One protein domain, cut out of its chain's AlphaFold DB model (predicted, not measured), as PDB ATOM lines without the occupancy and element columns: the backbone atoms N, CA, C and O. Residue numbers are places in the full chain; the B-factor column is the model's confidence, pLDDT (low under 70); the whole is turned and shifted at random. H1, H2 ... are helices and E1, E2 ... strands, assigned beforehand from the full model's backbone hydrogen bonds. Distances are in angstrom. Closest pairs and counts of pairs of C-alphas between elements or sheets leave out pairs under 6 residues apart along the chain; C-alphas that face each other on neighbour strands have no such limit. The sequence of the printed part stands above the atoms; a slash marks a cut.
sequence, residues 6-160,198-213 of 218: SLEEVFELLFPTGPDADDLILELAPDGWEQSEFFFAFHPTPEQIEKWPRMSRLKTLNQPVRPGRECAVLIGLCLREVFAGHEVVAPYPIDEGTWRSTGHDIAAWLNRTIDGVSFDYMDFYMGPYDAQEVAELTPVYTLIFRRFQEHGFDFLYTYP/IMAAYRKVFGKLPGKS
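Overview. This is residues 6 to 160 and 198 to 213 of the 218 residues of an uncharacterized protein of Phycisphaerales bacterium (UniProt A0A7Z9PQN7). A small ribbon of two antiparallel strands, E1 and E2, stands at one end of a body of crossed helices, and the short helices H4 and H5 stand at the other end. H6, the longest helix, runs through the middle; H7 folds back along it, H9 crosses it on another side with H10 packed on H9, and H1 packs on both H7 and H9. The printed part has 171 residues, with ten named helices and two strands in the order H1 to H6, E1, H7 to H9, E2, H10; the class is mostly helix. It is compact, with a radius of gyration of the C-alphas of 15.4 A and spans of 44 by 32 by 29 A.

Arrangement. E1, residues 87 to 89, and E2, residues 154 to 157, are antiparallel neighbours; N 89 and O 154, 2.9 A apart, are within hydrogen-bond range. H6, residues 67 to 84, touches H7, residues 99 to 113, at a shallow tilt of 29 degrees, opposite ways; their closest C-alphas are those of Ala 84 and Trp 99, 4.7 A. H6, with residues 74 to 79 alone, touches H9, residues 138 to 151; the closest C-alphas are those of Ile 75 and Val 140, 6.7 A. H9 touches H10, residues 198 to 206, at a steep tilt of 45 degrees, with the C-alphas of Thr 142 and Ala 201 closest at 4.7 A. H1, residues 7 to 14, touches H7, closest at C-alphas 8 and 109, 5.8 A, and H9, closest at C-alphas 14 and 147, 5.8 A. H2, residues 22 to 28, touches residues 67 to 71 of H6, closest at C-alphas 25 and 71, 6.5 A. H3, residues 38 to 42, touches H8, residues 129 to 132, closest at C-alphas 41 and 131, 4.8 A. H4, residues 46 to 51, and H5, residues 53 to 57, only just touch, with 3 pairs of C-alphas within 8 A, and only at the corner; the closest are those of Ile 49 and Met 55, 6.1 A. Every O i to N i+4 pair is within hydrogen-bond range in H1, H2, H4, H6, H9 and H10, 10 of 11 in H7, and 0 of 1 in H3 and in H5, where 2 of 2 and 1 of 2 O i to N i+3 pairs are; H8 is too short for an i+4 pair.

Along the chain. H6 measures 25.2 A from C-alpha 67 at (193.448, 186.646, 264.699) to C-alpha 84, H7 21.3 A and H9 19.7 A. H1 begins at C-alpha 7, (172.695, 174.730, 266.327).

Size, cuts and confidence. Residues 161 to 197 are not printed, and C-alphas 160 and 198 are 12.9 A apart across the cut. The link from H7 to H8 is long. Residues 54 to 62, 96 and 99 have pLDDT under 70.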
ATOM      1  N   SER A   6     169.971 171.499 263.827       91.31
ATOM      2  CA  SER A   6     170.906 171.636 264.946       91.31
ATOM      3  C   SER A   6     171.472 173.057 265.022       91.31
ATOM      4  O   SER A   6     171.499 173.787 264.025       91.31
ATOM      5  N   LEU A   7     171.978 173.457 266.191       92.31
ATOM      6  CA  LEU A   7     172.695 174.730 266.327       92.31
ATOM      7  C   LEU A   7     173.936 174.803 265.434       92.31
ATOM      8  O   LEU A   7     174.232 175.861 264.893       92.31
ATOM      9  N   GLU A   8     174.626 173.686 265.221       92.25
ATOM     10  CA  GLU A   8     175.780 173.639 264.323       92.25
ATOM     11  C   GLU A   8     175.384 173.987 262.877       92.25
ATOM     12  O   GLU A   8     176.045 174.809 262.248       92.25
ATOM     13  N   GLU A   9     174.261 173.453 262.377       92.69
ATOM     14  CA  GLU A   9     173.725 173.805 261.052       92.69
ATOM     15  C   GLU A   9     173.308 175.282 260.976       92.69
ATOM     16  O   GLU A   9     173.419 175.920 259.927       92.69
ATOM     17  N   VAL A  10     172.821 175.849 262.085       94.88
ATOM     18  CA  VAL A  10     172.528 177.285 262.182       94.88
ATOM     19  C   VAL A  10     173.818 178.104 262.142       94.88
ATOM     20  O   VAL A  10     173.866 179.108 261.436       94.88
ATOM     21  N   PHE A  11     174.877 177.694 262.840       95.75
ATOM     22  CA  PHE A  11     176.160 178.400 262.805       95.75
ATOM     23  C   PHE A  11     176.808 178.329 261.423       95.75
ATOM     24  O   PHE A  11     177.288 179.349 260.938       95.75
ATOM     25  N   GLU A  12     176.746 177.184 260.747       95.31
ATOM     26  CA  GLU A  12     177.200 177.038 259.359       95.31
ATOM     27  C   GLU A  12     176.386 177.912 258.394       95.31
ATOM     28  O   GLU A  12     176.953 178.525 257.489       95.31
ATOM     29  N   LEU A  13     175.071 178.037 258.611       95.56
ATOM     30  CA  LEU A  13     174.233 178.958 257.842       95.56
ATOM     31  C   LEU A  13     174.652 180.416 258.057       95.56
ATOM     32  O   LEU A  13     174.770 181.167 257.093       95.56
ATOM     33  N   LEU A  14     174.851 180.816 259.315       96.44
ATOM     34  CA  LEU A  14     175.205 182.189 259.657       96.44
ATOM     35  C   LEU A  14     176.644 182.517 259.238       96.44
ATOM     36  O   LEU A  14     176.904 183.659 258.887       96.44
ATOM     37  N   PHE A  15     177.577 181.561 259.273       96.81
ATOM     38  CA  PHE A  15     179.014 181.731 259.010       96.81
ATOM     39  C   PHE A  15     179.501 180.743 257.928       96.81
ATOM     40  O   PHE A  15     180.315 179.865 258.218       96.81
ATOM     41  N   PRO A  16     179.055 180.885 256.666       94.50
ATOM     42  CA  PRO A  16     179.313 179.893 255.616       94.50
ATOM     43  C   PRO A  16     180.786 179.791 255.193       94.50
ATOM     44  O   PRO A  16     181.206 178.767 254.660       94.50
ATOM     45  N   THR A  17     181.573 180.844 255.412       93.12
ATOM     46  CA  THR A  17     183.024 180.878 255.160       93.12
ATOM     47  C   THR A  17     183.853 180.499 256.387       93.12
ATOM     48  O   THR A  17     185.077 180.491 256.305       93.12
ATOM     49  N   GLY A  18     183.198 180.166 257.502       93.00
ATOM     50  CA  GLY A  18     183.831 179.962 258.799       93.00
ATOM     51  C   GLY A  18     183.932 181.253 259.626       93.00
ATOM     52  O   GLY A  18     183.829 182.361 259.096       93.00
ATOM     53  N   PRO A  19     184.085 181.139 260.955       92.50
ATOM     54  CA  PRO A  19     184.184 182.285 261.862       92.50
ATOM     55  C   PRO A  19     185.602 182.860 261.989       92.50
ATOM     56  O   PRO A  19     185.791 183.881 262.651       92.50
ATOM     57  N   ASP A  20     186.589 182.209 261.378       93.50
ATOM     58  CA  ASP A  20     187.989 182.626 261.293       93.50
ATOM     59  C   ASP A  20     188.343 183.264 259.938       93.50
ATOM     60  O   ASP A  20     189.516 183.521 259.671       93.50
ATOM     61  N   ALA A  21     187.342 183.532 259.094       95.38
ATOM     62  CA  ALA A  21     187.537 184.091 257.764       95.38
ATOM     63  C   ALA A  21     188.074 185.537 257.797       95.38
ATOM     64  O   ALA A  21     187.624 186.378 258.581       95.38
ATOM     65  N   ASP A  22     189.025 185.833 256.904       95.44
ATOM     66  CA  ASP A  22     189.744 187.116 256.844       95.44
ATOM     67  C   ASP A  22     188.819 188.328 256.654       95.44
ATOM     68  O   ASP A  22     189.095 189.411 257.170       95.44
ATOM     69  N   ASP A  23     187.712 188.162 255.928       94.94
ATOM     70  CA  ASP A  23     186.727 189.221 255.703       94.94
ATOM     71  C   ASP A  23     185.986 189.608 256.989       94.94
ATOM     72  O   ASP A  23     185.710 190.790 257.202       94.94
ATOM     73  N   LEU A  24     185.739 188.648 257.885       94.12
ATOM     74  CA  LEU A  24     185.128 188.898 259.195       94.12
ATOM     75  C   LEU A  24     186.085 189.602 260.137       94.12
ATOM     76  O   LEU A  24     185.695 190.547 260.826       94.12
ATOM     77  N   ILE A  25     187.344 189.168 260.135       96.25
ATOM     78  CA  ILE A  25     188.399 189.818 260.910       96.25
ATOM     79  C   ILE A  25     188.539 191.269 260.444       96.25
ATOM     80  O   ILE A  25     188.585 192.167 261.276       96.25
ATOM     81  N   LEU A  26     188.541 191.512 259.130       96.31
ATOM     82  CA  LEU A  26     188.630 192.859 258.569       96.31
ATOM     83  C   LEU A  26     187.387 193.712 258.876       96.31
ATOM     84  O   LEU A  26     187.523 194.912 259.107       96.31
ATOM     85  N   GLU A  27     186.185 193.127 258.899       95.75
ATOM     86  CA  GLU A  27     184.963 193.847 259.288       95.75
ATOM     87  C   GLU A  27     184.999 194.278 260.762       95.75
ATOM     88  O   GLU A  27     184.618 195.407 261.085       95.75
ATOM     89  N   LEU A  28     185.454 193.394 261.655       96.12
ATOM     90  CA  LEU A  28     185.503 193.657 263.096       96.12
ATOM     91  C   LEU A  28     186.706 194.523 263.497       96.12
ATOM     92  O   LEU A  28     186.591 195.360 264.389       96.12
ATOM     93  N   ALA A  29     187.845 194.339 262.838       96.75
ATOM     94  CA  ALA A  29     189.116 194.978 263.152       96.75
ATOM     95  C   ALA A  29     189.771 195.549 261.874       96.75
ATOM     96  O   ALA A  29     190.796 195.038 261.416       96.75
ATOM     97  N   PRO A  30     189.204 196.624 261.285       96.75
ATOM     98  CA  PRO A  30     189.645 197.160 259.992       96.75
ATOM     99  C   PRO A  30     191.081 197.694 259.995       96.75
ATOM    100  O   PRO A  30     191.748 197.678 258.961       96.75
ATOM    101  N   ASP A  31     191.568 198.136 261.156       96.75
ATOM    102  CA  ASP A  31     192.935 198.630 261.349       96.75
ATOM    103  C   ASP A  31     193.924 197.523 261.771       96.75
ATOM    104  O   ASP A  31     195.090 197.809 262.053       96.75
ATOM    105  N   GLY A  32     193.466 196.265 261.791       95.69
ATOM    106  CA  GLY A  32     194.207 195.092 262.248       95.69
ATOM    107  C   GLY A  32     193.764 194.602 263.631       95.69
ATOM    108  O   GLY A  32     193.273 195.365 264.467       95.69
ATOM    109  N   TRP A  33     193.910 193.294 263.868       95.44
ATOM    110  CA  TRP A  33     193.396 192.639 265.074       95.44
ATOM    111  C   TRP A  33     194.084 193.150 266.340       95.44
ATOM    112  O   TRP A  33     193.400 193.487 267.304       95.44
ATOM    113  N   GLU A  34     195.409 193.296 266.320       94.06
ATOM    114  CA  GLU A  34     196.211 193.804 267.442       94.06
ATOM    115  C   GLU A  34     195.920 195.270 267.793       94.06
ATOM    116  O   GLU A  34     196.259 195.730 268.884       94.06
ATOM    117  N   GLN A  35     195.313 196.015 266.869       94.69
ATOM    118  CA  GLN A  35     194.907 197.406 267.050       94.69
ATOM    119  C   GLN A  35     193.459 197.525 267.546       94.69
ATOM    120  O   GLN A  35     193.036 198.614 267.936       94.69
ATOM    121  N   SER A  36     192.700 196.426 267.542       94.62
ATOM    122  CA  SER A  36     191.314 196.395 268.006       94.62
ATOM    123  C   SER A  36     191.215 196.251 269.525       94.62
ATOM    124  O   SER A  36     192.088 195.684 270.179       94.62
ATOM    125  N   GLU A  37     190.103 196.699 270.106       91.00
ATOM    126  CA  GLU A  37     189.800 196.455 271.524       91.00
ATOM    127  C   GLU A  37     189.618 194.961 271.844       91.00
ATOM    128  O   GLU A  37     189.924 194.518 272.953       91.00
ATOM    129  N   PHE A  38     189.213 194.160 270.850       92.31
ATOM    130  CA  PHE A  38     189.064 192.710 270.973       92.31
ATOM    131  C   PHE A  38     190.382 192.012 271.288       92.31
ATOM    132  O   PHE A  38     190.375 190.983 271.965       92.31
ATOM    133  N   PHE A  39     191.512 192.596 270.877       91.88
ATOM    134  CA  PHE A  39     192.836 192.109 271.244       91.88
ATOM    135  C   PHE A  39     192.970 191.938 272.757       91.88
ATOM    136  O   PHE A  39     193.451 190.906 273.216       91.88
ATOM    137  N   PHE A  40     192.488 192.900 273.549       88.56
ATOM    138  CA  PHE A  40     192.642 192.884 275.006       88.56
ATOM    139  C   PHE A  40     191.751 191.865 275.712       88.56
ATOM    140  O   PHE A  40     192.042 191.505 276.853       88.56
ATOM    141  N   ALA A  41     190.712 191.352 275.046       87.31
ATOM    142  CA  ALA A  41     189.964 190.213 275.564       87.31
ATOM    143  C   ALA A  41     190.865 188.969 275.659       87.31
ATOM    144  O   ALA A  41     190.733 188.182 276.590       87.31
ATOM    145  N   PHE A  42     191.828 188.814 274.748       87.38
ATOM    146  CA  PHE A  42     192.742 187.669 274.716       87.38
ATOM    147  C   PHE A  42     194.130 188.012 275.262       87.38
ATOM    148  O   PHE A  42     194.771 187.192 275.911       87.38
ATOM    149  N   HIS A  43     194.595 189.235 275.080       88.00
ATOM    150  CA  HIS A  43     195.936 189.662 275.463       88.00
ATOM    151  C   HIS A  43     195.850 190.836 276.439       88.00
ATOM    152  O   HIS A  43     196.290 191.942 276.114       88.00
ATOM    153  N   PRO A  44     195.255 190.633 277.632       86.44
ATOM    154  CA  PRO A  44     195.092 191.714 278.582       86.44
ATOM    155  C   PRO A  44     196.446 192.210 279.079       86.44
ATOM    156  O   PRO A  44     197.385 191.441 279.311       86.44
ATOM    157  N   THR A  45     196.537 193.517 279.293       85.31
ATOM    158  CA  THR A  45     197.700 194.129 279.928       85.31
ATOM    159  C   THR A  45     197.789 193.711 281.404       85.31
ATOM    160  O   THR A  45     196.781 193.340 282.014       85.31
ATOM    161  N   PRO A  46     198.974 193.810 282.038       85.00
ATOM    162  CA  PRO A  46     199.107 193.576 283.476       85.00
ATOM    163  C   PRO A  46     198.125 194.398 284.327       85.00
ATOM    164  O   PRO A  46     197.579 193.881 285.295       85.00
ATOM    165  N   GLU A  47     197.851 195.642 283.930       86.94
ATOM    166  CA  GLU A  47     196.893 196.524 284.606       86.94
ATOM    167  C   GLU A  47     195.445 196.022 284.465       86.94
ATOM    168  O   GLU A  47     194.689 196.018 285.436       86.94
ATOM    169  N   GLN A  48     195.058 195.532 283.282       84.62
ATOM    170  CA  GLN A  48     193.739 194.922 283.076       84.62
ATOM    171  C   GLN A  48     193.571 193.647 283.909       84.62
ATOM    172  O   GLN A  48     192.507 193.439 284.486       84.62
ATOM    173  N   ILE A  49     194.622 192.831 284.039       83.12
ATOM    174  CA  ILE A  49     194.607 191.633 284.893       83.12
ATOM    175  C   ILE A  49     194.479 192.013 286.370       83.12
ATOM    176  O   ILE A  49     193.740 191.361 287.103       83.12
ATOM    177  N   GLU A  50     195.180 193.054 286.820       85.69
ATOM    178  CA  GLU A  50     195.067 193.543 288.197       85.69
ATOM    179  C   GLU A  50     193.644 194.028 288.500       85.69
ATOM    180  O   GLU A  50     193.067 193.669 289.529       85.69
ATOM    181  N   LYS A  51     193.053 194.787 287.571       85.50
ATOM    182  CA  LYS A  51     191.680 195.286 287.683       85.50
ATOM    183  C   LYS A  51     190.645 194.158 287.629       85.50
ATOM    184  O   LYS A  51     189.681 194.173 288.392       85.50
ATOM    185  N   TRP A  52     190.865 193.169 286.765       81.06
ATOM    186  CA  TRP A  52     189.943 192.067 286.500       81.06
ATOM    187  C   TRP A  52     190.652 190.705 286.596       81.06
ATOM    188  O   TRP A  52     190.876 190.035 285.585       81.06
ATOM    189  N   PRO A  53     190.951 190.208 287.815       71.31
ATOM    190  CA  PRO A  53     191.789 189.015 288.010       71.31
ATOM    191  C   PRO A  53     191.275 187.742 287.328       71.31
ATOM    192  O   PRO A  53     192.041 186.808 287.073       71.31
ATOM    193  N   ARG A  54     189.972 187.683 287.025       69.38
ATOM    194  CA  ARG A  54     189.330 186.554 286.336       69.38
ATOM    195  C   ARG A  54     189.689 186.466 284.852       69.38
ATOM    196  O   ARG A  54     189.696 185.351 284.340       69.38
ATOM    197  N   MET A  55     190.112 187.568 284.224       68.31
ATOM    198  CA  MET A  55     190.585 187.585 282.833       68.31
ATOM    199  C   MET A  55     191.786 186.663 282.596       68.31
ATOM    200  O   MET A  55     191.970 186.167 281.491       68.31
ATOM    201  N   SER A  56     192.558 186.339 283.641       55.69
ATOM    202  CA  SER A  56     193.634 185.336 283.575       55.69
ATOM    203  C   SER A  56     193.167 183.930 283.155       55.69
ATOM    204  O   SER A  56     194.000 183.080 282.836       55.69
ATOM    205  N   ARG A  57     191.850 183.660 283.166       57.00
ATOM    206  CA  ARG A  57     191.251 182.394 282.712       57.00
ATOM    207  C   ARG A  57     191.096 182.297 281.201       57.00
ATOM    208  O   ARG A  57     191.039 181.173 280.699       57.00
ATOM    209  N   LEU A  58     191.062 183.421 280.482       57.59
ATOM    210  CA  LEU A  58     191.269 183.413 279.039       57.59
ATOM    211  C   LEU A  58     192.750 183.053 278.852       57.59
ATOM    212  O   LEU A  58     193.650 183.790 279.247       57.59
ATOM    213  N   LYS A  59     192.988 181.802 278.431       56.78
ATOM    214  CA  LYS A  59     194.256 181.045 278.525       56.78
ATOM    215  C   LYS A  59     195.380 181.585 277.615       56.78
ATOM    216  O   LYS A  59     196.100 180.800 277.002       56.78
ATOM    217  N   THR A  60     195.517 182.892 277.461       58.44
ATOM    218  CA  THR A  60     196.212 183.521 276.329       58.44
ATOM    219  C   THR A  60     197.388 184.411 276.725       58.44
ATOM    220  O   THR A  60     198.166 184.782 275.850       58.44
ATOM    221  N   LEU A  61     197.641 184.634 278.023       52.50
ATOM    222  CA  LEU A  61     198.914 185.200 278.491       52.50
ATOM    223  C   LEU A  61     200.099 184.379 277.945       52.50
ATOM    224  O   LEU A  61     200.331 183.246 278.371       52.50
ATOM    225  N   ASN A  62     200.862 184.983 277.030       61.16
ATOM    226  CA  ASN A  62     202.020 184.418 276.318       61.16
ATOM    227  C   ASN A  62     201.717 183.439 275.168       61.16
ATOM    228  O   ASN A  62     202.629 182.737 274.719       61.16
ATOM    229  N   GLN A  63     200.483 183.373 274.663       75.88
ATOM    230  CA  GLN A  63     200.219 182.672 273.404       75.88
ATOM    231  C   GLN A  63     200.496 183.595 272.204       75.88
ATOM    232  O   GLN A  63     200.255 184.797 272.297       75.88
ATOM    233  N   PRO A  64     200.991 183.067 271.068       86.19
ATOM    234  CA  PRO A  64     201.060 183.841 269.833       86.19
ATOM    235  C   PRO A  64     199.671 184.344 269.436       86.19
ATOM    236  O   PRO A  64     198.707 183.579 269.521       86.19
ATOM    237  N   VAL A  65     199.600 185.588 268.961       90.75
ATOM    238  CA  VAL A  65     198.369 186.167 268.416       90.75
ATOM    239  C   VAL A  65     197.917 185.335 267.221       90.75
ATOM    240  O   VAL A  65     198.708 185.031 266.321       90.75
ATOM    241  N   ARG A  66     196.651 184.923 267.231       91.69
ATOM    242  CA  ARG A  66     196.029 184.170 266.134       91.69
ATOM    243  C   ARG A  66     194.683 184.814 265.804       91.69
ATOM    244  O   ARG A  66     193.673 184.333 266.317       91.69
ATOM    245  N   PRO A  67     194.652 185.852 264.947       93.69
ATOM    246  CA  PRO A  67     193.448 186.646 264.699       93.69
ATOM    247  C   PRO A  67     192.220 185.811 264.334       93.69
ATOM    248  O   PRO A  67     191.187 185.960 264.972       93.69
ATOM    249  N   GLY A  68     192.342 184.853 263.407       93.62
ATOM    250  CA  GLY A  68     191.218 183.983 263.033       93.62
ATOM    251  C   GLY A  68     190.685 183.144 264.195       93.62
ATOM    252  O   GLY A  68     189.481 183.101 264.432       93.62
ATOM    253  N   ARG A  69     191.576 182.557 265.006       92.44
ATOM    254  CA  ARG A  69     191.177 181.799 266.203       92.44
ATOM    255  C   ARG A  69     190.510 182.699 267.244       92.44
ATOM    256  O   ARG A  69     189.511 182.305 267.831       92.44
ATOM    257  N   GLU A  70     191.093 183.858 267.526       93.25
ATOM    258  CA  GLU A  70     190.595 184.789 268.545       93.25
ATOM    259  C   GLU A  70     189.247 185.394 268.130       93.25
ATOM    260  O   GLU A  70     188.307 185.393 268.925       93.25
ATOM    261  N   CYS A  71     189.110 185.786 266.862       95.06
ATOM    262  CA  CYS A  71     187.851 186.203 266.248       95.06
ATOM    263  C   CYS A  71     186.777 185.122 266.387       95.06
ATOM    264  O   CYS A  71     185.688 185.384 266.901       95.06
ATOM    265  N   ALA A  72     187.106 183.882 266.026       95.25
ATOM    266  CA  ALA A  72     186.173 182.775 266.128       95.25
ATOM    267  C   ALA A  72     185.739 182.474 267.569       95.25
ATOM    268  O   ALA A  72     184.559 182.214 267.817       95.25
ATOM    269  N   VAL A  73     186.661 182.557 268.535       94.06
ATOM    270  CA  VAL A  73     186.318 182.407 269.955       94.06
ATOM    271  C   VAL A  73     185.397 183.539 270.403       94.06
ATOM    272  O   VAL A  73     184.389 183.262 271.047       94.06
ATOM    273  N   LEU A  74     185.682 184.790 270.035       94.88
ATOM    274  CA  LEU A  74     184.845 185.939 270.392       94.88
ATOM    275  C   LEU A  74     183.419 185.810 269.837       94.88
ATOM    276  O   LEU A  74     182.448 186.034 270.564       94.88
ATOM    277  N   ILE A  75     183.297 185.392 268.574       96.69
ATOM    278  CA  ILE A  75     182.015 185.069 267.940       96.69
ATOM    279  C   ILE A  75     181.313 183.952 268.716       96.69
ATOM    280  O   ILE A  75     180.145 184.105 269.063       96.69
ATOM    281  N   GLY A  76     182.018 182.867 269.052       95.44
ATOM    282  CA  GLY A  76     181.478 181.765 269.848       95.44
ATOM    283  C   GLY A  76     180.953 182.216 271.214       95.44
ATOM    284  O   GLY A  76     179.842 181.859 271.600       95.44
ATOM    285  N   LEU A  77     181.691 183.069 271.931       94.38
ATOM    286  CA  LEU A  77     181.242 183.630 273.209       94.38
ATOM    287  C   LEU A  77     179.950 184.443 273.046       94.38
ATOM    288  O   LEU A  77     179.019 184.273 273.835       94.38
ATOM    289  N   CYS A  78     179.859 185.271 272.003       96.19
ATOM    290  CA  CYS A  78     178.659 186.060 271.714       96.19
ATOM    291  C   CYS A  78     177.474 185.180 271.284       96.19
ATOM    292  O   CYS A  78     176.359 185.395 271.753       96.19
ATOM    293  N   LEU A  79     177.704 184.157 270.452       95.94
ATOM    294  CA  LEU A  79     176.681 183.183 270.057       95.94
ATOM    295  C   LEU A  79     176.142 182.421 271.266       95.94
ATOM    296  O   LEU A  79     174.933 182.226 271.367       95.94
ATOM    297  N   ARG A  80     177.004 182.060 272.224       93.38
ATOM    298  CA  ARG A  80     176.557 181.453 273.481       93.38
ATOM    299  C   ARG A  80     175.578 182.372 274.201       93.38
ATOM    300  O   ARG A  80     174.562 181.895 274.683       93.38
ATOM    301  N   GLU A  81     175.859 183.668 274.319       92.56
ATOM    302  CA  GLU A  81     174.908 184.586 274.957       92.56
ATOM    303  C   GLU A  81     173.602 184.715 274.165       92.56
ATOM    304  O   GLU A  81     172.534 184.630 274.765       92.56
ATOM    305  N   VAL A  82     173.676 184.837 272.837       94.12
ATOM    306  CA  VAL A  82     172.495 184.952 271.968       94.12
ATOM    307  C   VAL A  82     171.578 183.731 272.082       94.12
ATOM    308  O   VAL A  82     170.379 183.911 272.258       94.12
ATOM    309  N   PHE A  83     172.122 182.513 272.007       91.75
ATOM    310  CA  PHE A  83     171.328 181.277 271.950       91.75
ATOM    311  C   PHE A  83     171.043 180.637 273.314       91.75
ATOM    312  O   PHE A  83     170.091 179.880 273.432       91.75
ATOM    313  N   ALA A  84     171.846 180.906 274.351       86.38
ATOM    314  CA  ALA A  84     171.635 180.318 275.681       86.38
ATOM    315  C   ALA A  84     171.204 181.320 276.757       86.38
ATOM    316  O   ALA A  84     170.804 180.911 277.851       86.38
ATOM    317  N   GLY A  85     171.365 182.620 276.507       82.88
ATOM    318  CA  GLY A  85     170.969 183.681 277.436       82.88
ATOM    319  C   GLY A  85     169.604 184.286 277.125       82.88
ATOM    320  O   GLY A  85     169.054 184.995 277.969       82.88
ATOM    321  N   HIS A  86     169.075 184.028 275.930       88.19
ATOM    322  CA  HIS A  86     167.930 184.716 275.352       88.19
ATOM    323  C   HIS A  86     167.111 183.775 274.471       88.19
ATOM    324  O   HIS A  86     167.513 182.640 274.232       88.19
ATOM    325  N   GLU A  87     165.970 184.257 273.986       89.94
ATOM    326  CA  GLU A  87     165.095 183.493 273.102       89.94
ATOM    327  C   GLU A  87     165.322 183.913 271.644       89.94
ATOM    328  O   GLU A  87     165.245 185.099 271.291       89.94
ATOM    329  N   VAL A  88     165.599 182.925 270.792       92.25
ATOM    330  CA  VAL A  88     165.776 183.107 269.352       92.25
ATOM    331  C   VAL A  88     164.505 182.663 268.635       92.25
ATOM    332  O   VAL A  88     164.008 181.557 268.804       92.25
ATOM    333  N   VAL A  89     163.961 183.535 267.787       93.06
ATOM    334  CA  VAL A  89     162.786 183.216 266.972       93.06
ATOM    335  C   VAL A  89     163.270 182.841 265.580       93.06
ATOM    336  O   VAL A  89     163.613 183.703 264.774       93.06
ATOM    337  N   ALA A  90     163.317 181.545 265.295       92.81
ATOM    338  CA  ALA A  90     163.789 181.025 264.019       92.81
ATOM    339  C   ALA A  90     162.637 180.777 263.020       92.81
ATOM    340  O   ALA A  90     161.515 180.448 263.418       92.81
ATOM    341  N   PRO A  91     162.893 180.860 261.699       93.19
ATOM    342  CA  PRO A  91     161.898 180.535 260.670       93.19
ATOM    343  C   PRO A  91     161.633 179.022 260.535       93.19
ATOM    344  O   PRO A  91     160.790 178.600 259.739       93.19
ATOM    345  N   TYR A  92     162.357 178.199 261.290       90.25
ATOM    346  CA  TYR A  92     162.232 176.750 261.373       90.25
ATOM    347  C   TYR A  92     162.532 176.290 262.809       90.25
ATOM    348  O   TYR A  92     163.210 177.012 263.536       90.25
ATOM    349  N   PRO A  93     162.061 175.102 263.228       88.69
ATOM    350  CA  PRO A  93     162.415 174.545 264.531       88.69
ATOM    351  C   PRO A  93     163.929 174.348 264.659       88.69
ATOM    352  O   PRO A  93     164.563 173.843 263.726       88.69
ATOM    353  N   ILE A  94     164.478 174.738 265.806       88.50
ATOM    354  CA  ILE A  94     165.884 174.563 266.163       88.50
ATOM    355  C   ILE A  94     165.987 173.860 267.514       88.50
ATOM    356  O   ILE A  94     165.263 174.206 268.446       88.50
ATOM    357  N   ASP A  95     166.890 172.888 267.612       82.94
ATOM    358  CA  ASP A  95     167.247 172.271 268.891       82.94
ATOM    359  C   ASP A  95     168.267 173.170 269.601       82.94
ATOM    360  O   ASP A  95     169.476 173.035 269.417       82.94
ATOM    361  N   GLU A  96     167.775 174.151 270.362       69.12
ATOM    362  CA  GLU A  96     168.613 175.101 271.118       69.12
ATOM    363  C   GLU A  96     169.320 174.444 272.317       69.12
ATOM    364  O   GLU A  96     170.295 174.978 272.860       69.12
ATOM    365  N   GLY A  97     168.844 173.263 272.729       70.44
ATOM    366  CA  GLY A  97     169.333 172.529 273.882       70.44
ATOM    367  C   GLY A  97     169.295 173.332 275.192       70.44
ATOM    368  O   GLY A  97     168.350 174.044 275.513       70.44
ATOM    369  N   THR A  98     170.323 173.161 276.019       72.25
ATOM    370  CA  THR A  98     170.554 173.916 277.254       72.25
ATOM    371  C   THR A  98     171.786 174.792 277.099       72.25
ATOM    372  O   THR A  98     172.670 174.502 276.303       72.25
ATOM    373  N   TRP A  99     171.971 175.754 277.998       69.62
ATOM    374  CA  TRP A  99     173.198 176.550 278.053       69.62
ATOM    375  C   TRP A  99     174.522 175.761 278.029       69.62
ATOM    376  O   TRP A  99     175.526 176.265 277.525       69.62
ATOM    377  N   ARG A 100     174.552 174.531 278.569       76.69
ATOM    378  CA  ARG A 100     175.737 173.660 278.505       76.69
ATOM    379  C   ARG A 100     175.902 173.007 277.139       76.69
ATOM    380  O   ARG A 100     177.039 172.853 276.705       76.69
ATOM    381  N   SER A 101     174.806 172.614 276.490       85.94
ATOM    382  CA  SER A 101     174.889 172.031 275.150       85.94
ATOM    383  C   SER A 101     175.221 173.098 274.119       85.94
ATOM    384  O   SER A 101     176.122 172.858 273.338       85.94
ATOM    385  N   THR A 102     174.687 174.320 274.220       91.00
ATOM    386  CA  THR A 102     175.083 175.426 273.330       91.00
ATOM    387  C   THR A 102     176.602 175.643 273.338       91.00
ATOM    388  O   THR A 102     177.224 175.762 272.287       91.00
ATOM    389  N   GLY A 103     177.239 175.638 274.518       92.12
ATOM    390  CA  GLY A 103     178.702 175.726 274.617       92.12
ATOM    391  C   GLY A 103     179.432 174.518 274.012       92.12
ATOM    392  O   GLY A 103     180.513 174.677 273.447       92.12
ATOM    393  N   HIS A 104     178.852 173.320 274.112       93.44
ATOM    394  CA  HIS A 104     179.373 172.113 273.471       93.44
ATOM    395  C   HIS A 104     179.271 172.191 271.942       93.44
ATOM    396  O   HIS A 104     180.264 171.923 271.273       93.44
ATOM    397  N   ASP A 105     178.127 172.620 271.411       94.62
ATOM    398  CA  ASP A 105     177.860 172.730 269.975       94.62
ATOM    399  C   ASP A 105     178.761 173.791 269.332       94.62
ATOM    400  O   ASP A 105     179.332 173.567 268.267       94.62
ATOM    401  N   ILE A 106     178.992 174.916 270.024       95.69
ATOM    402  CA  ILE A 106     179.967 175.932 269.598       95.69
ATOM    403  C   ILE A 106     181.379 175.336 269.548       95.69
ATOM    404  O   ILE A 106     182.077 175.496 268.547       95.69
ATOM    405  N   ALA A 107     181.809 174.626 270.596       95.06
ATOM    406  CA  ALA A 107     183.129 173.999 270.614       95.06
ATOM    407  C   ALA A 107     183.278 172.952 269.497       95.06
ATOM    408  O   ALA A 107     184.311 172.911 268.828       95.06
ATOM    409  N   ALA A 108     182.250 172.132 269.270       95.50
ATOM    410  CA  ALA A 108     182.227 171.123 268.218       95.50
ATOM    411  C   ALA A 108     182.307 171.756 266.823       95.50
ATOM    412  O   ALA A 108     183.151 171.352 266.021       95.50
ATOM    413  N   TRP A 109     181.501 172.786 266.559       96.12
ATOM    414  CA  TRP A 109     181.532 173.546 265.312       96.12
ATOM    415  C   TRP A 109     182.913 174.171 265.052       96.12
ATOM    416  O   TRP A 109     183.489 173.977 263.978       96.12
ATOM    417  N   LEU A 110     183.501 174.840 266.047       96.00
ATOM    418  CA  LEU A 110     184.819 175.467 265.911       96.00
ATOM    419  C   LEU A 110     185.950 174.453 265.718       96.00
ATOM    420  O   LEU A 110     186.816 174.668 264.874       96.00
ATOM    421  N   ASN A 111     185.926 173.328 266.440       95.56
ATOM    422  CA  ASN A 111     186.917 172.257 266.290       95.56
ATOM    423  C   ASN A 111     186.886 171.589 264.910       95.56
ATOM    424  O   ASN A 111     187.890 171.021 264.492       95.56
ATOM    425  N   ARG A 112     185.738 171.616 264.222       94.75
ATOM    426  CA  ARG A 112     185.623 171.111 262.847       94.75
ATOM    427  C   ARG A 112     185.998 172.145 261.795       94.75
ATOM    428  O   ARG A 112     186.421 171.757 260.713       94.75
ATOM    429  N   THR A 113     185.796 173.425 262.096       93.06
ATOM    430  CA  THR A 113     185.977 174.511 261.125       93.06
ATOM    431  C   THR A 113     187.411 175.034 261.109       93.06
ATOM    432  O   THR A 113     187.896 175.433 260.057       93.06
ATOM    433  N   ILE A 114     188.101 175.003 262.253       92.25
ATOM    434  CA  ILE A 114     189.424 175.611 262.415       92.25
ATOM    435  C   ILE A 114     190.474 174.528 262.650       92.25
ATOM    436  O   ILE A 114     190.391 173.744 263.596       92.25
ATOM    437  N   ASP A 115     191.520 174.523 261.830       89.12
ATOM    438  CA  ASP A 115     192.611 173.565 261.973       89.12
ATOM    439  C   ASP A 115     193.494 173.855 263.201       89.12
ATOM    440  O   ASP A 115     193.894 174.987 263.490       89.12
ATOM    441  N   GLY A 116     193.871 172.794 263.918       86.56
ATOM    442  CA  GLY A 116     194.858 172.867 265.002       86.56
ATOM    443  C   GLY A 116     194.360 173.522 266.296       86.56
ATOM    444  O   GLY A 116     195.184 173.943 267.119       86.56
ATOM    445  N   VAL A 117     193.042 173.607 266.491       88.31
ATOM    446  CA  VAL A 117     192.413 173.985 267.765       88.31
ATOM    447  C   VAL A 117     191.810 172.766 268.467       88.31
ATOM    448  O   VAL A 117     191.631 171.705 267.879       88.31
ATOM    449  N   SER A 118     191.549 172.911 269.763       91.38
ATOM    450  CA  SER A 118     190.857 171.912 270.575       91.38
ATOM    451  C   SER A 118     190.151 172.635 271.714       91.38
ATOM    452  O   SER A 118     190.752 172.884 272.760       91.38
ATOM    453  N   PHE A 119     188.900 172.997 271.480       92.38
ATOM    454  CA  PHE A 119     188.004 173.610 272.448       92.38
ATOM    455  C   PHE A 119     187.120 172.568 273.128       92.38
ATOM    456  O   PHE A 119     186.784 171.538 272.538       92.38
ATOM    457  N   ASP A 120     186.696 172.870 274.346       91.81
ATOM    458  CA  ASP A 120     185.591 172.190 275.009       91.81
ATOM    459  C   ASP A 120     184.502 173.197 275.421       91.81
ATOM    460  O   ASP A 120     184.640 174.412 275.264       91.81
ATOM    461  N   TYR A 121     183.381 172.701 275.951       88.81
ATOM    462  CA  TYR A 121     182.271 173.571 276.344       88.81
ATOM    463  C   TYR A 121     182.650 174.566 277.459       88.81
ATOM    464  O   TYR A 121     181.979 175.589 277.614       88.81
ATOM    465  N   MET A 122     183.694 174.287 278.259       88.56
ATOM    466  CA  MET A 122     184.143 175.185 279.326       88.56
ATOM    467  C   MET A 122     184.780 176.451 278.763       88.56
ATOM    468  O   MET A 122     184.697 177.488 279.424       88.56
ATOM    469  N   ASP A 123     185.342 176.400 277.553       88.06
ATOM    470  CA  ASP A 123     185.873 177.588 276.880       88.06
ATOM    471  C   ASP A 123     184.759 178.603 276.534       88.06
ATOM    472  O   ASP A 123     185.031 179.799 276.470       88.06
ATOM    473  N   PHE A 124     183.497 178.164 276.410       90.06
ATOM    474  CA  PHE A 124     182.335 179.026 276.114       90.06
ATOM    475  C   PHE A 124     181.351 179.172 277.282       90.06
ATOM    476  O   PHE A 124     180.388 179.936 277.210       90.06
ATOM    477  N   TYR A 125     181.587 178.464 278.387       84.25
ATOM    478  CA  TYR A 125     180.652 178.347 279.506       84.25
ATOM    479  C   TYR A 125     180.203 179.699 280.075       84.25
ATOM    480  O   TYR A 125     179.034 179.845 280.434       84.25
ATOM    481  N   MET A 126     181.106 180.680 280.161       82.31
ATOM    482  CA  MET A 126     180.818 182.004 280.732       82.31
ATOM    483  C   MET A 126     180.200 182.987 279.731       82.31
ATOM    484  O   MET A 126     179.794 184.075 280.137       82.31
ATOM    485  N   GLY A 127     180.116 182.630 278.446       88.00
ATOM    486  CA  GLY A 127     179.821 183.606 277.402       88.00
ATOM    487  C   GLY A 127     180.836 184.755 277.399       88.00
ATOM    488  O   GLY A 127     181.963 184.590 277.870       88.00
ATOM    489  N   PRO A 128     180.458 185.940 276.911       90.06
ATOM    490  CA  PRO A 128     181.391 187.032 276.677       90.06
ATOM    491  C   PRO A 128     181.672 187.877 277.929       90.06
ATOM    492  O   PRO A 128     182.237 188.957 277.804       90.06
ATOM    493  N   TYR A 129     181.310 187.398 279.126       85.75
ATOM    494  CA  TYR A 129     181.394 188.149 280.385       85.75
ATOM    495  C   TYR A 129     182.760 188.818 280.600       85.75
ATOM    496  O   TYR A 129     182.823 190.020 280.822       85.75
ATOM    497  N   ASP A 130     183.855 188.063 280.470       83.19
ATOM    498  CA  ASP A 130     185.204 188.615 280.665       83.19
ATOM    499  C   ASP A 130     185.626 189.550 279.509       83.19
ATOM    500  O   ASP A 130     186.389 190.489 279.723       83.19
ATOM    501  N   ALA A 131     185.125 189.327 278.288       86.75
ATOM    502  CA  ALA A 131     185.441 190.155 277.121       86.75
ATOM    503  C   ALA A 131     184.731 191.522 277.168       86.75
ATOM    504  O   ALA A 131     185.330 192.533 276.806       86.75
ATOM    505  N   GLN A 132     183.490 191.567 277.664       88.31
ATOM    506  CA  GLN A 132     182.696 192.797 277.805       88.31
ATOM    507  C   GLN A 132     183.321 193.817 278.774       88.31
ATOM    508  O   GLN A 132     183.018 195.004 278.692       88.31
ATOM    509  N   GLU A 133     184.215 193.386 279.670       86.31
ATOM    510  CA  GLU A 133     184.914 194.274 280.613       86.31
ATOM    511  C   GLU A 133     186.029 195.111 279.962       86.31
ATOM    512  O   GLU A 133     186.523 196.076 280.562       86.31
ATOM    513  N   VAL A 134     186.466 194.731 278.756       86.75
ATOM    514  CA  VAL A 134     187.614 195.346 278.065       86.75
ATOM    515  C   VAL A 134     187.364 195.687 276.600       86.75
ATOM    516  O   VAL A 134     188.179 196.403 276.021       86.75
ATOM    517  N   ALA A 135     186.266 195.208 276.022       90.25
ATOM    518  CA  ALA A 135     185.894 195.455 274.639       90.25
ATOM    519  C   ALA A 135     184.393 195.742 274.508       90.25
ATOM    520  O   ALA A 135     183.551 195.073 275.114       90.25
ATOM    521  N   GLU A 136     184.052 196.712 273.669       93.31
ATOM    522  CA  GLU A 136     182.684 196.999 273.268       93.31
ATOM    523  C   GLU A 136     182.220 195.976 272.217       93.31
ATOM    524  O   GLU A 136     182.751 195.880 271.114       93.31
ATOM    525  N   LEU A 137     181.217 195.163 272.560       96.19
ATOM    526  CA  LEU A 137     180.816 194.019 271.732       96.19
ATOM    527  C   LEU A 137     179.695 194.322 270.726       96.19
ATOM    528  O   LEU A 137     179.285 193.423 269.983       96.19
ATOM    529  N   THR A 138     179.189 195.560 270.649       97.19
ATOM    530  CA  THR A 138     178.141 195.927 269.679       97.19
ATOM    531  C   THR A 138     178.528 195.566 268.238       97.19
ATOM    532  O   THR A 138     177.638 195.093 267.528       97.19
ATOM    533  N   PRO A 139     179.783 195.718 267.755       97.75
ATOM    534  CA  PRO A 139     180.166 195.280 266.412       97.75
ATOM    535  C   PRO A 139     179.951 193.780 266.177       97.75
ATOM    536  O   PRO A 139     179.357 193.411 265.164       97.75
ATOM    537  N   VAL A 140     180.332 192.930 267.135       98.00
ATOM    538  CA  VAL A 140     180.202 191.466 267.023       98.00
ATOM    539  C   VAL A 140     178.732 191.052 266.997       98.00
ATOM    540  O   VAL A 140     178.305 190.317 266.106       98.00
ATOM    541  N   TYR A 141     177.907 191.586 267.904       98.44
ATOM    542  CA  TYR A 141     176.463 191.328 267.852       98.44
ATOM    543  C   TYR A 141     175.812 191.934 266.607       98.44
ATOM    544  O   TYR A 141     174.852 191.371 266.094       98.44
ATOM    545  N   THR A 142     176.306 193.065 266.091       98.50
ATOM    546  CA  THR A 142     175.773 193.668 264.855       98.50
ATOM    547  C   THR A 142     175.999 192.729 263.676       98.50
ATOM    548  O   THR A 142     175.079 192.537 262.883       98.50
ATOM    549  N   LEU A 143     177.184 192.119 263.579       98.06
ATOM    550  CA  LEU A 143     177.490 191.096 262.580       98.06
ATOM    551  C   LEU A 143     176.516 189.911 262.684       98.06
ATOM    552  O   LEU A 143     175.893 189.536 261.691       98.06
ATOM    553  N   ILE A 144     176.327 189.370 263.893       98.25
ATOM    554  CA  ILE A 144     175.397 188.255 264.142       98.25
ATOM    555  C   ILE A 144     173.963 188.645 263.749       98.25
ATOM    556  O   ILE A 144     173.301 187.919 263.009       98.25
ATOM    557  N   PHE A 145     173.481 189.809 264.188       98.56
ATOM    558  CA  PHE A 145     172.107 190.233 263.932       98.56
ATOM    559  C   PHE A 145     171.835 190.598 262.473       98.56
ATOM    560  O   PHE A 145     170.714 190.397 262.009       98.56
ATOM    561  N   ARG A 146     172.833 191.087 261.723       98.38
ATOM    562  CA  ARG A 146     172.708 191.249 260.262       98.38
ATOM    563  C   ARG A 146     172.401 189.910 259.597       98.38
ATOM    564  O   ARG A 146     171.458 189.821 258.821       98.38
ATOM    565  N   ARG A 147     173.112 188.855 259.994       97.81
ATOM    566  CA  ARG A 147     172.890 187.495 259.481       97.81
ATOM    567  C   ARG A 147     171.555 186.918 259.941       97.81
ATOM    568  O   ARG A 147     170.869 186.269 259.160       97.81
ATOM    569  N   PHE A 148     171.126 187.217 261.169       97.69
ATOM    570  CA  PHE A 148     169.765 186.894 261.611       97.69
ATOM    571  C   PHE A 148     168.727 187.523 260.678       97.69
ATOM    572  O   PHE A 148     167.847 186.824 260.180       97.69
ATOM    573  N   GLN A 149     168.860 188.822 260.399       97.50
ATOM    574  CA  GLN A 149     167.950 189.553 259.520       97.50
ATOM    575  C   GLN A 149     167.936 188.975 258.095       97.50
ATOM    576  O   GLN A 149     166.861 188.815 257.519       97.50
ATOM    577  N   GLU A 150     169.100 188.618 257.547       97.81
ATOM    578  CA  GLU A 150     169.240 187.993 256.222       97.81
ATOM    579  C   GLU A 150     168.565 186.618 256.136       97.81
ATOM    580  O   GLU A 150     167.998 186.267 255.099       97.81
ATOM    581  N   HIS A 151     168.584 185.854 257.229       96.81
ATOM    582  CA  HIS A 151     168.028 184.505 257.286       96.81
ATOM    583  C   HIS A 151     166.639 184.417 257.932       96.81
ATOM    584  O   HIS A 151     166.113 183.317 258.077       96.81
ATOM    585  N   GLY A 152     166.012 185.547 258.268       96.75
ATOM    586  CA  GLY A 152     164.645 185.591 258.798       96.75
ATOM    587  C   GLY A 152     164.511 185.187 260.269       96.75
ATOM    588  O   GLY A 152     163.424 184.792 260.684       96.75
ATOM    589  N   PHE A 153     165.593 185.274 261.041       96.50
ATOM    590  CA  PHE A 153     165.559 185.134 262.494       96.50
ATOM    591  C   PHE A 153     165.139 186.451 263.161       96.50
ATOM    592  O   PHE A 153     165.443 187.542 262.670       96.50
ATOM    593  N   ASP A 154     164.499 186.342 264.319       95.81
ATOM    594  CA  ASP A 154     164.266 187.438 265.260       95.81
ATOM    595  C   ASP A 154     164.795 187.046 266.656       95.81
ATOM    596  O   ASP A 154     165.261 185.926 266.878       95.81
ATOM    597  N   PHE A 155     164.784 187.986 267.597       95.00
ATOM    598  CA  PHE A 155     165.407 187.836 268.907       95.00
ATOM    599  C   PHE A 155     164.586 188.534 269.990       95.00
ATOM    600  O   PHE A 155     164.181 189.696 269.847       95.00
ATOM    601  N   LEU A 156     164.373 187.831 271.100       92.94
ATOM    602  CA  LEU A 156     163.711 188.343 272.290       92.94
ATOM    603  C   LEU A 156     164.703 188.367 273.450       92.94
ATOM    604  O   LEU A 156     165.321 187.366 273.804       92.94
ATOM    605  N   TYR A 157     164.846 189.535 274.067       91.25
ATOM    606  CA  TYR A 157     165.762 189.716 275.180       91.25
ATOM    607  C   TYR A 157     165.155 189.162 276.469       91.25
ATOM    608  O   TYR A 157     164.119 189.637 276.950       91.25
ATOM    609  N   THR A 158     165.844 188.190 277.058       88.12
ATOM    610  CA  THR A 158     165.575 187.691 278.409       88.12
ATOM    611  C   THR A 158     166.469 188.413 279.409       88.12
ATOM    612  O   THR A 158     167.691 188.435 279.260       88.12
ATOM    613  N   TYR A 159     165.879 188.987 280.461       81.44
ATOM    614  CA  TYR A 159     166.675 189.547 281.554       81.44
ATOM    615  C   TYR A 159     167.453 188.444 282.275       81.44
ATOM    616  O   TYR A 159     166.874 187.385 282.527       81.44
ATOM    617  N   PRO A 160     168.701 188.707 282.701       76.19
ATOM    618  CA  PRO A 160     169.428 187.805 283.582       76.19
ATOM    619  C   PRO A 160     168.592 187.456 284.818       76.19
ATOM    620  O   PRO A 160     168.015 188.341 285.455       76.19
ATOM    621  N   ILE A 198     174.350 193.838 273.185       95.44
ATOM    622  CA  ILE A 198     173.454 192.966 272.413       95.44
ATOM    623  C   ILE A 198     172.149 193.678 272.006       95.44
ATOM    624  O   ILE A 198     171.745 193.641 270.844       95.44
ATOM    625  N   MET A 199     171.515 194.428 272.913       95.19
ATOM    626  CA  MET A 199     170.304 195.200 272.604       95.19
ATOM    627  C   MET A 199     170.610 196.401 271.700       95.19
ATOM    628  O   MET A 199     169.815 196.740 270.817       95.19
ATOM    629  N   ALA A 200     171.762 197.050 271.905       96.31
ATOM    630  CA  ALA A 200     172.218 198.162 271.079       96.31
ATOM    631  C   ALA A 200     172.465 197.715 269.629       96.31
ATOM    632  O   ALA A 200     172.025 198.397 268.698       96.31
ATOM    633  N   ALA A 201     173.092 196.552 269.447       98.12
ATOM    634  CA  ALA A 201     173.323 195.930 268.150       98.12
ATOM    635  C   ALA A 201     172.019 195.530 267.460       98.12
ATOM    636  O   ALA A 201     171.809 195.888 266.301       98.12
ATOM    637  N   TYR A 202     171.103 194.874 268.182       98.12
ATOM    638  CA  TYR A 202     169.791 194.534 267.634       98.12
ATOM    639  C   TYR A 202     169.060 195.793 267.143       98.12
ATOM    640  O   TYR A 202     168.600 195.846 266.004       98.12
ATOM    641  N   ARG A 203     169.046 196.870 267.945       97.19
ATOM    642  CA  ARG A 203     168.460 198.160 267.540       97.19
ATOM    643  C   ARG A 203     169.119 198.751 266.303       97.19
ATOM    644  O   ARG A 203     168.419 199.329 265.473       97.19
ATOM    645  N   LYS A 204     170.438 198.622 266.172       98.00
ATOM    646  CA  LYS A 204     171.184 199.105 265.006       98.00
ATOM    647  C   LYS A 204     170.774 198.379 263.720       98.00
ATOM    648  O   LYS A 204     170.719 199.024 262.678       98.00
ATOM    649  N   VAL A 205     170.474 197.081 263.792       98.31
ATOM    650  CA  VAL A 205     170.116 196.252 262.626       98.31
ATOM    651  C   VAL A 205     168.618 196.295 262.308       98.31
ATOM    652  O   VAL A 205     168.225 196.479 261.158       98.31
ATOM    653  N   PHE A 206     167.764 196.159 263.322       97.44
ATOM    654  CA  PHE A 206     166.312 196.031 263.158       97.44
ATOM    655  C   PHE A 206     165.548 197.350 263.345       97.44
ATOM    656  O   PHE A 206     164.333 197.392 263.153       97.44
ATOM    657  N   GLY A 207     166.222 198.435 263.742       96.56
ATOM    658  CA  GLY A 207     165.616 199.761 263.931       96.56
ATOM    659  C   GLY A 207     164.703 199.890 265.159       96.56
ATOM    660  O   GLY A 207     164.086 200.936 265.357       96.56
ATOM    661  N   LYS A 208     164.614 198.852 265.997       94.00
ATOM    662  CA  LYS A 208     163.782 198.779 267.210       94.00
ATOM    663  C   LYS A 208     164.531 198.031 268.314       94.00
ATOM    664  O   LYS A 208     165.431 197.259 268.016       94.00
ATOM    665  N   LEU A 209     164.175 198.235 269.582       92.12
ATOM    666  CA  LEU A 209     164.660 197.349 270.649       92.12
ATOM    667  C   LEU A 209     164.033 195.952 270.492       92.12
ATOM    668  O   LEU A 209     162.910 195.864 269.981       92.12
ATOM    669  N   PRO A 210     164.728 194.882 270.915       92.75
ATOM    670  CA  PRO A 210     164.148 193.549 270.874       92.75
ATOM    671  C   PRO A 210     162.932 193.474 271.795       92.75
ATOM    672  O   PRO A 210     162.824 194.218 272.778       92.75
ATOM    673  N   GLY A 211     162.004 192.576 271.466       87.81
ATOM    674  CA  GLY A 211     160.924 192.238 272.386       87.81
ATOM    675  C   GLY A 211     161.484 191.658 273.688       87.81
ATOM    676  O   GLY A 211     162.656 191.292 273.765       87.81
ATOM    677  N   LYS A 212     160.649 191.585 274.724       83.06
ATOM    678  CA  LYS A 212     161.011 190.949 275.995       83.06
ATOM    679  C   LYS A 212     160.379 189.564 276.025       83.06
ATOM    680  O   LYS A 212     159.165 189.474 275.842       83.06
ATOM    681  N   SER A 213     161.178 188.526 276.250       77.88
ATOM    682  CA  SER A 213     160.624 187.204 276.540       77.88
ATOM    683  C   SER A 213     160.020 187.213 277.947       77.88
ATOM    684  O   SER A 213     160.484 187.942 278.837       77.88
TER     685      SER A 213